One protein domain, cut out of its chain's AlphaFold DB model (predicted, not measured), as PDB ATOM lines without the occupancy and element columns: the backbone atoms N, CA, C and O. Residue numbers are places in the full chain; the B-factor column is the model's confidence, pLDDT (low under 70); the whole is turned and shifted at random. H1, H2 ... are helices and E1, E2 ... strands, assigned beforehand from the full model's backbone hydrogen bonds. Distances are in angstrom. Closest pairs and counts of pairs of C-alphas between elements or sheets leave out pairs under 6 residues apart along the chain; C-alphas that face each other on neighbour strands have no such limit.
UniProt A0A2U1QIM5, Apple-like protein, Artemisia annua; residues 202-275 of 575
ATOM      1  N   SER A 202     205.172 162.667 117.064       91.00
ATOM      2  CA  SER A 202     204.995 161.219 116.935       91.00
ATOM      3  C   SER A 202     203.927 160.705 117.896       91.00
ATOM      4  O   SER A 202     203.789 161.200 119.016       91.00
ATOM      5  N   GLU A 203     203.164 159.706 117.452       88.00
ATOM      6  CA  GLU A 203     202.239 158.962 118.307       88.00
ATOM      7  C   GLU A 203     203.039 158.194 119.372       88.00
ATOM      8  O   GLU A 203     204.000 157.493 119.053       88.00
ATOM      9  N   ILE A 204     202.648 158.305 120.644       86.44
ATOM     10  CA  ILE A 204     203.267 157.549 121.746       86.44
ATOM     11  C   ILE A 204     202.960 156.056 121.594       86.44
ATOM     12  O   ILE A 204     203.837 155.218 121.788       86.44
ATOM     13  N   THR A 205     201.714 155.731 121.238       81.25
ATOM     14  CA  THR A 205     201.275 154.364 120.939       81.25
ATOM     15  C   THR A 205     200.702 154.325 119.523       81.25
ATOM     16  O   THR A 205     199.676 154.969 119.293       81.25
ATOM     17  N   PRO A 206     201.318 153.576 118.589       77.88
ATOM     18  CA  PRO A 206     200.826 153.467 117.221       77.88
ATOM     19  C   PRO A 206     199.411 152.892 117.162       77.88
ATOM     20  O   PRO A 206     199.064 151.972 117.910       77.88
ATOM     21  N   LEU A 207     198.603 153.394 116.231       74.06
ATOM     22  CA  LEU A 207     197.272 152.850 115.968       74.06
ATOM     23  C   LEU A 207     197.334 151.376 115.535       74.06
ATOM     24  O   LEU A 207     197.935 151.032 114.517       74.06
ATOM     25  N   THR A 208     196.638 150.504 116.267       71.25
ATOM     26  CA  THR A 208     196.438 149.096 115.883       71.25
ATOM     27  C   THR A 208     194.995 148.888 115.424       71.25
ATOM     28  O   THR A 208     194.054 149.360 116.067       71.25
ATOM     29  N   CYS A 209     194.779 148.208 114.288       66.62
ATOM     30  CA  CYS A 209     193.415 147.980 113.779       66.62
ATOM     31  C   CYS A 209     192.710 146.768 114.428       66.62
ATOM     32  O   CYS A 209     191.549 146.494 114.127       66.62
ATOM     33  N   ASP A 210     193.382 146.064 115.344       56.94
ATOM     34  CA  ASP A 210     192.924 144.776 115.878       56.94
ATOM     35  C   ASP A 210     191.895 144.888 117.021       56.94
ATOM     36  O   ASP A 210     191.262 143.893 117.371       56.94
ATOM     37  N   SER A 211     191.647 146.084 117.577       52.00
ATOM     38  CA  SER A 211     190.660 146.267 118.656       52.00
ATOM     39  C   SER A 211     189.904 147.596 118.577       52.00
ATOM     40  O   SER A 211     190.428 148.667 118.876       52.00
ATOM     41  N   LYS A 212     188.604 147.518 118.254       52.31
ATOM     42  CA  LYS A 212     187.670 148.662 118.291       52.31
ATOM     43  C   LYS A 212     187.419 149.200 119.712       52.31
ATOM     44  O   LYS A 212     186.873 150.288 119.848       52.31
ATOM     45  N   GLN A 213     187.762 148.436 120.755       48.00
ATOM     46  CA  GLN A 213     187.513 148.784 122.164       48.00
ATOM     47  C   GLN A 213     188.615 149.666 122.772       48.00
ATOM     48  O   GLN A 213     188.394 150.300 123.800       48.00
ATOM     49  N   ASP A 214     189.774 149.751 122.114       47.22
ATOM     50  CA  ASP A 214     190.942 150.495 122.594       47.22
ATOM     51  C   ASP A 214     191.132 151.841 121.871       47.22
ATOM     52  O   ASP A 214     192.207 152.425 121.912       47.22
ATOM     53  N   GLN A 215     190.089 152.352 121.211       45.59
ATOM     54  CA  GLN A 215     190.084 153.649 120.526       45.59
ATOM     55  C   GLN A 215     189.027 154.552 121.186       45.59
ATOM     56  O   GLN A 215     187.860 154.169 121.272       45.59
ATOM     57  N   GLU A 216     189.409 155.736 121.684       42.28
ATOM     58  CA  GLU A 216     188.479 156.684 122.331       42.28
ATOM     59  C   GLU A 216     188.293 157.979 121.555       42.28
ATOM     60  O   GLU A 216     189.263 158.596 121.144       42.28
ATOM     61  N   PHE A 217     187.043 158.446 121.499       52.84
ATOM     62  CA  PHE A 217     186.684 159.857 121.317       52.84
ATOM     63  C   PHE A 217     185.452 160.158 122.165       52.84
ATOM     64  O   PHE A 217     184.442 159.458 122.029       52.84
ATOM     65  N   ILE A 218     185.480 161.232 122.946       34.97
ATOM     66  CA  ILE A 218     184.348 161.734 123.751       34.97
ATOM     67  C   ILE A 218     183.302 162.426 122.809       34.97
ATOM     68  O   ILE A 218     183.676 162.803 121.694       34.97
ATOM     69  N   PRO A 219     181.970 162.443 123.091       40.81
ATOM     70  CA  PRO A 219     180.947 162.149 122.062       40.81
ATOM     71  C   PRO A 219     180.013 163.305 121.633       40.81
ATOM     72  O   PRO A 219     179.672 164.112 122.479       40.81
ATOM     73  N   VAL A 220     179.479 163.251 120.385       29.61
ATOM     74  CA  VAL A 220     178.040 163.401 119.981       29.61
ATOM     75  C   VAL A 220     177.798 162.673 118.622       29.61
ATOM     76  O   VAL A 220     178.735 162.485 117.846       29.61
ATOM     77  N   LYS A 221     176.559 162.204 118.349       39.81
ATOM     78  CA  LYS A 221     176.069 161.516 117.121       39.81
ATOM     79  C   LYS A 221     176.550 162.178 115.815       39.81
ATOM     80  O   LYS A 221     176.025 163.217 115.445       39.81
ATOM     81  N   ASN A 222     177.446 161.531 115.067       57.00
ATOM     82  CA  ASN A 222     177.666 161.833 113.647       57.00
ATOM     83  C   ASN A 222     178.217 160.604 112.904       57.00
ATOM     84  O   ASN A 222     179.158 159.954 113.367       57.00
ATOM     85  N   THR A 223     177.642 160.284 111.741       69.31
ATOM     86  CA  THR A 223     178.056 159.178 110.848       69.31
ATOM     87  C   THR A 223     179.531 159.265 110.449       69.31
ATOM     88  O   THR A 223     180.191 158.236 110.331       69.31
ATOM     89  N   CYS A 224     180.075 160.482 110.343       77.81
ATOM     90  CA  CYS A 224     181.476 160.761 110.016       77.81
ATOM     91  C   CYS A 224     182.472 160.090 110.982       77.81
ATOM     92  O   CYS A 224     183.408 159.407 110.567       77.81
ATOM     93  N   LYS A 225     182.213 160.196 112.291       78.81
ATOM     94  CA  LYS A 225     183.037 159.567 113.332       78.81
ATOM     95  C   LYS A 225     183.037 158.042 113.200       78.81
ATOM     96  O   LYS A 225     184.087 157.411 113.243       78.81
ATOM     97  N   GLN A 226     181.856 157.451 113.009       78.94
ATOM     98  CA  GLN A 226     181.711 155.999 112.846       78.94
ATOM     99  C   GLN A 226     182.369 155.489 111.558       78.94
ATOM    100  O   GLN A 226     182.949 154.404 111.551       78.94
ATOM    101  N   ALA A 227     182.336 156.279 110.484       84.12
ATOM    102  CA  ALA A 227     183.029 155.956 109.243       84.12
ATOM    103  C   ALA A 227     184.554 155.881 109.447       84.12
ATOM    104  O   ALA A 227     185.172 154.911 109.012       84.12
ATOM    105  N   CYS A 228     185.149 156.825 110.186       85.88
ATOM    106  CA  CYS A 228     186.578 156.778 110.518       85.88
ATOM    107  C   CYS A 228     186.945 155.599 111.433       85.88
ATOM    108  O   CYS A 228     187.982 154.960 111.257       85.88
ATOM    109  N   LEU A 229     186.085 155.260 112.400       79.62
ATOM    110  CA  LEU A 229     186.317 154.109 113.281       79.62
ATOM    111  C   LEU A 229     186.366 152.793 112.500       79.62
ATOM    112  O   LEU A 229     187.225 151.954 112.757       79.62
ATOM    113  N   ASN A 230     185.486 152.634 111.510       81.12
ATOM    114  CA  ASN A 230     185.449 151.442 110.665       81.12
ATOM    115  C   ASN A 230     186.508 151.437 109.548       81.12
ATOM    116  O   ASN A 230     186.656 150.422 108.871       81.12
ATOM    117  N   ASN A 231     187.252 152.530 109.364       84.50
ATOM    118  CA  ASN A 231     188.325 152.635 108.383       84.50
ATOM    119  C   ASN A 231     189.695 152.578 109.083       84.50
ATOM    120  O   ASN A 231     190.065 153.493 109.821       84.50
ATOM    121  N   CYS A 232     190.465 151.509 108.850       82.44
ATOM    122  CA  CYS A 232     191.800 151.350 109.440       82.44
ATOM    123  C   CYS A 232     192.789 152.433 108.988       82.44
ATOM    124  O   CYS A 232     193.697 152.759 109.740       82.44
ATOM    125  N   LEU A 233     192.624 152.972 107.777       84.81
ATOM    126  CA  LEU A 233     193.524 153.988 107.231       84.81
ATOM    127  C   LEU A 233     193.193 155.391 107.741       84.81
ATOM    128  O   LEU A 233     194.023 156.276 107.625       84.81
ATOM    129  N   CYS A 234     191.994 155.611 108.283       87.75
ATOM    130  CA  CYS A 234     191.572 156.927 108.743       87.75
ATOM    131  C   CYS A 234     192.280 157.315 110.047       87.75
ATOM    132  O   CYS A 234     192.131 156.613 111.051       87.75
ATOM    133  N   LYS A 235     192.981 158.456 110.044       88.75
ATOM    134  CA  LYS A 235     193.643 159.024 111.229       88.75
ATOM    135  C   LYS A 235     192.837 160.123 111.913       88.75
ATOM    136  O   LYS A 235     193.017 160.340 113.103       88.75
ATOM    137  N   ALA A 236     191.912 160.789 111.224       89.19
ATOM    138  CA  ALA A 236     191.002 161.738 111.865       89.19
ATOM    139  C   ALA A 236     189.646 161.828 111.170       89.19
ATOM    140  O   ALA A 236     189.515 161.523 109.990       89.19
ATOM    141  N   ALA A 237     188.640 162.294 111.903       88.81
ATOM    142  CA  ALA A 237     187.367 162.728 111.352       88.81
ATOM    143  C   ALA A 237     187.241 164.245 111.511       88.81
ATOM    144  O   ALA A 237     187.147 164.753 112.630       88.81
ATOM    145  N   LEU A 238     187.238 164.955 110.386       85.38
ATOM    146  CA  LEU A 238     187.075 166.400 110.304       85.38
ATOM    147  C   LEU A 238     185.655 166.695 109.821       85.38
ATOM    148  O   LEU A 238     185.233 166.212 108.768       85.38
ATOM    149  N   PHE A 239     184.900 167.450 110.610       82.56
ATOM    150  CA  PHE A 239     183.519 167.800 110.310       82.56
ATOM    151  C   PHE A 239     183.359 169.314 110.246       82.56
ATOM    152  O   PHE A 239     183.706 170.015 111.191       82.56
ATOM    153  N   MET A 240     182.804 169.810 109.145       76.19
ATOM    154  CA  MET A 240     182.514 171.228 108.955       76.19
ATOM    155  C   MET A 240     181.004 171.410 108.800       76.19
ATOM    156  O   MET A 240     180.384 170.813 107.915       76.19
ATOM    157  N   TYR A 241     180.400 172.208 109.678       69.62
ATOM    158  CA  TYR A 241     178.980 172.533 109.618       69.62
ATOM    159  C   TYR A 241     178.757 173.609 108.548       69.62
ATOM    160  O   TYR A 241     179.414 174.648 108.548       69.62
ATOM    161  N   SER A 242     177.809 173.370 107.644       63.00
ATOM    162  CA  SER A 242     177.268 174.412 106.771       63.00
ATOM    163  C   SER A 242     176.057 175.068 107.445       63.00
ATOM    164  O   SER A 242     175.397 174.439 108.272       63.00
ATOM    165  N   ASN A 243     175.712 176.296 107.047       59.22
ATOM    166  CA  ASN A 243     174.445 176.947 107.420       59.22
ATOM    167  C   ASN A 243     173.203 176.247 106.813       59.22
ATOM    168  O   ASN A 243     172.073 176.604 107.131       59.22
ATOM    169  N   TYR A 244     173.405 175.245 105.949       54.75
ATOM    170  CA  TYR A 244     172.385 174.342 105.405       54.75
ATOM    171  C   TYR A 244     172.412 172.976 106.127       54.75
ATOM    172  O   TYR A 244     173.434 172.616 106.707       54.75
ATOM    173  N   PRO A 245     171.348 172.146 106.064       53.97
ATOM    174  CA  PRO A 245     171.208 170.913 106.861       53.97
ATOM    175  C   PRO A 245     172.220 169.787 106.543       53.97
ATOM    176  O   PRO A 245     172.060 168.664 107.020       53.97
ATOM    177  N   LYS A 246     173.250 170.049 105.729       59.50
ATOM    178  CA  LYS A 246     174.298 169.102 105.333       59.50
ATOM    179  C   LYS A 246     175.671 169.661 105.718       59.50
ATOM    180  O   LYS A 246     176.075 170.701 105.213       59.50
ATOM    181  N   GLY A 247     176.382 168.960 106.601       70.44
ATOM    182  CA  GLY A 247     177.797 169.216 106.890       70.44
ATOM    183  C   GLY A 247     178.723 168.383 106.002       70.44
ATOM    184  O   GLY A 247     178.313 167.353 105.461       70.44
ATOM    185  N   TYR A 248     179.973 168.818 105.870       76.50
ATOM    186  CA  TYR A 248     181.011 168.107 105.126       76.50
ATOM    187  C   TYR A 248     181.847 167.246 106.074       76.50
ATOM    188  O   TYR A 248     182.271 167.707 107.133       76.50
ATOM    189  N   CYS A 249     182.067 165.987 105.693       82.19
ATOM    190  CA  CYS A 249     182.883 165.024 106.430       82.19
ATOM    191  C   CYS A 249     184.141 164.701 105.626       82.19
ATOM    192  O   CYS A 249     184.040 164.239 104.490       82.19
ATOM    193  N   TYR A 250     185.307 164.899 106.233       86.44
ATOM    194  CA  TYR A 250     186.603 164.601 105.639       86.44
ATOM    195  C   TYR A 250     187.400 163.656 106.549       86.44
ATOM    196  O   TYR A 250     187.481 163.863 107.760       86.44
ATOM    197  N   LEU A 251     187.935 162.582 105.961       88.00
ATOM    198  CA  LEU A 251     188.554 161.455 106.666       88.00
ATOM    199  C   LEU A 251     190.000 161.244 106.184       88.00
ATOM    200  O   LEU A 251     190.241 160.332 105.387       88.00
ATOM    201  N   PRO A 252     190.959 162.090 106.600       88.25
ATOM    202  CA  PRO A 252     192.340 161.988 106.141       88.25
ATOM    203  C   PRO A 252     193.018 160.693 106.606       88.25
ATOM    204  O   PRO A 252     192.836 160.241 107.744       88.25
ATOM    205  N   SER A 253     193.832 160.113 105.719       87.81
ATOM    206  CA  SER A 253     194.703 158.970 106.029       87.81
ATOM    207  C   SER A 253     196.044 159.375 106.635       87.81
ATOM    208  O   SER A 253     196.691 158.578 107.306       87.81
ATOM    209  N   GLU A 254     196.438 160.631 106.444       89.06
ATOM    210  CA  GLU A 254     197.647 161.219 107.010       89.06
ATOM    211  C   GLU A 254     197.321 162.557 107.664       89.06
ATOM    212  O   GLU A 254     196.523 163.327 107.130       89.06
ATOM    213  N   LEU A 255     197.932 162.823 108.818       89.31
ATOM    214  CA  LEU A 255     197.771 164.080 109.540       89.31
ATOM    215  C   LEU A 255     199.024 164.931 109.393       89.31
ATOM    216  O   LEU A 255     200.091 164.632 109.931       89.31
ATOM    217  N   TYR A 256     198.846 166.005 108.645       91.69
ATOM    218  CA  TYR A 256     199.795 167.090 108.472       91.69
ATOM    219  C   TYR A 256     199.607 168.144 109.574       91.69
ATOM    220  O   TYR A 256     198.981 167.871 110.601       91.69
ATOM    221  N   SER A 257     200.152 169.338 109.369       90.25
ATOM    222  CA  SER A 257     199.950 170.486 110.246       90.25
ATOM    223  C   SER A 257     198.461 170.810 110.338       90.25
ATOM    224  O   SER A 257     197.792 171.064 109.337       90.25
ATOM    225  N   MET A 258     197.934 170.771 111.554       88.88
ATOM    226  CA  MET A 258     196.569 171.167 111.881       88.88
ATOM    227  C   MET A 258     196.590 172.572 112.470       88.88
ATOM    228  O   MET A 258     197.576 172.968 113.083       88.88
ATOM    229  N   PHE A 259     195.501 173.321 112.351       85.69
ATOM    230  CA  PHE A 259     195.396 174.652 112.943       85.69
ATOM    231  C   PHE A 259     194.005 174.887 113.518       85.69
ATOM    232  O   PHE A 259     193.032 174.218 113.161       85.69
ATOM    233  N   TYR A 260     193.921 175.838 114.442       76.88
ATOM    234  CA  TYR A 260     192.646 176.277 114.989       76.88
ATOM    235  C   TYR A 260     191.955 177.208 114.000       76.88
ATOM    236  O   TYR A 260     192.558 178.164 113.520       76.88
ATOM    237  N   VAL A 261     190.684 176.935 113.717       70.81
ATOM    238  CA  VAL A 261     189.834 177.838 112.938       70.81
ATOM    239  C   VAL A 261     189.186 178.845 113.891       70.81
ATOM    240  O   VAL A 261     188.915 178.513 115.049       70.81
ATOM    241  N   ASP A 262     188.942 180.067 113.416       67.44
ATOM    242  CA  ASP A 262     188.295 181.109 114.209       67.44
ATOM    243  C   ASP A 262     186.923 180.666 114.752       67.44
ATOM    244  O   ASP A 262     186.205 179.923 114.075       67.44
ATOM    245  N   PRO A 263     186.489 181.184 115.921       61.72
ATOM    246  CA  PRO A 263     185.225 180.804 116.565       61.72
ATOM    247  C   PRO A 263     183.966 181.015 115.707       61.72
ATOM    248  O   PRO A 263     182.906 180.494 116.041       61.72
ATOM    249  N   GLY A 264     184.061 181.797 114.624       60.12
ATOM    250  CA  GLY A 264     182.974 182.021 113.668       60.12
ATOM    251  C   GLY A 264     182.719 180.851 112.708       60.12
ATOM    252  O   GLY A 264     181.671 180.818 112.065       60.12
ATOM    253  N   TYR A 265     183.636 179.882 112.618       65.19
ATOM    254  CA  TYR A 265     183.467 178.676 111.814       65.19
ATOM    255  C   TYR A 265     183.075 177.497 112.700       65.19
ATOM    256  O   TYR A 265     183.830 177.048 113.560       65.19
ATOM    257  N   ASN A 266     181.902 176.927 112.437       72.50
ATOM    258  CA  ASN A 266     181.486 175.689 113.079       72.50
ATOM    259  C   ASN A 266     182.240 174.513 112.432       72.50
ATOM    260  O   ASN A 266     181.768 173.908 111.469       72.50
ATOM    261  N   ALA A 267     183.422 174.185 112.950       77.44
ATOM    262  CA  ALA A 267     184.199 173.012 112.557       77.44
ATOM    263  C   ALA A 267     184.626 172.204 113.790       77.44
ATOM    264  O   ALA A 267     184.841 172.744 114.874       77.44
ATOM    265  N   THR A 268     184.730 170.886 113.649       79.75
ATOM    266  CA  THR A 268     185.143 169.984 114.729       79.75
ATOM    267  C   THR A 268     186.075 168.914 114.185       79.75
ATOM    268  O   THR A 268     185.801 168.313 113.147       79.75
ATOM    269  N   ALA A 269     187.165 168.657 114.903       83.31
ATOM    270  CA  ALA A 269     188.166 167.660 114.550       83.31
ATOM    271  C   ALA A 269     188.256 166.574 115.628       83.31
ATOM    272  O   ALA A 269     188.291 166.874 116.819       83.31
ATOM    273  N   PHE A 270     188.325 165.311 115.207       84.94
ATOM    274  CA  PHE A 270     188.526 164.155 116.082       84.94
ATOM    275  C   PHE A 270     189.725 163.341 115.583       84.94
ATOM    276  O   PHE A 270     189.648 162.761 114.503       84.94
ATOM    277  N   ILE A 271     190.819 163.294 116.347       88.19
ATOM    278  CA  ILE A 271     192.090 162.654 115.951       88.19
ATOM    279  C   ILE A 271     192.194 161.250 116.536       88.19
ATOM    280  O   ILE A 271     192.384 161.150 117.739       88.19
ATOM    281  N   LYS A 272     192.139 160.197 115.711       86.12
ATOM    282  CA  LYS A 272     192.208 158.775 116.099       86.12
ATOM    283  C   LYS A 272     193.453 158.474 116.946       86.12
ATOM    284  O   LYS A 272     194.565 158.645 116.471       86.12
ATOM    285  N   VAL A 273     193.261 157.990 118.177       85.81
ATOM    286  CA  VAL A 273     194.337 157.625 119.115       85.81
ATOM    287  C   VAL A 273     194.089 156.247 119.725       85.81
ATOM    288  O   VAL A 273     192.944 155.795 119.838       85.81
ATOM    289  N   GLN A 274     195.173 155.584 120.121       81.75
ATOM    290  CA  GLN A 274     195.166 154.289 120.793       81.75
ATOM    291  C   GLN A 274     195.203 154.492 122.317       81.75
ATOM    292  O   GLN A 274     196.109 155.143 122.835       81.75
ATOM    293  N   LYS A 275     194.242 153.919 123.053       75.12
ATOM    294  CA  LYS A 275     194.252 153.917 124.521       75.12
ATOM    295  C   LYS A 275     195.439 153.111 125.034       75.12
ATOM    296  O   LYS A 275     195.594 151.937 124.691       75.12
TER     297      LYS A 275
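Overview. This is residues 202 to 275 of the 575 residues of the protein "Apple-like protein" of Artemisia annua (UniProt A0A2U1QIM5). With little regular structure, this is a small three-stranded sheet with one short helix, H1, over one face, and two long stretches with no named element, residues 202 to 222 before H1 and residues 251 to 266 between E2 and E3. The 74 printed residues hold H1, E1, E2, E3 in that order; the sheet runs E2 E1 E3, antiparallel, and the class is mixed, with only 21 residues in named elements. It is compact, radius of gyration of the C-alphas 13.0 A, yet elongated, spanning 38 by 24 by 20 A.

Along the chain. Residues 202 to 222 have no named element. H1, residues 223 to 230, spans 10.7 A from C-alpha 223 at (178.056, 159.178, 110.848). E1 is residues 236 to 240, 13.1 A; E2, 248 to 250, 6.6 A; E3, 267 to 271, 13.5 A, ending at (192.090, 162.654, 115.951).

Arrangement. H1 is on the sheet, height 8.1 A, along the strands at 8 degrees to E1 on the local plane; it is over E1, but only just, with 3 C-alphas falling there. The closest C-alphas of H1 and E1, Lys 225 and Ala 237, are 5.7 A apart. In H1 every O i to N i+4 pair is within hydrogen-bond range. E1 and E2 form a hairpin, N 238 to O 250 2.9 A; E1 and E3 are antiparallel, N 237 to O 270 2.8 A.

Size, cuts and confidence. The printed part has no cut. The link E2 to E3 is long, 16 residues. Mean pLDDT of the printed part is 73.2; residues 209 to 223, 241 to 246 and 262 to 265 are under 70.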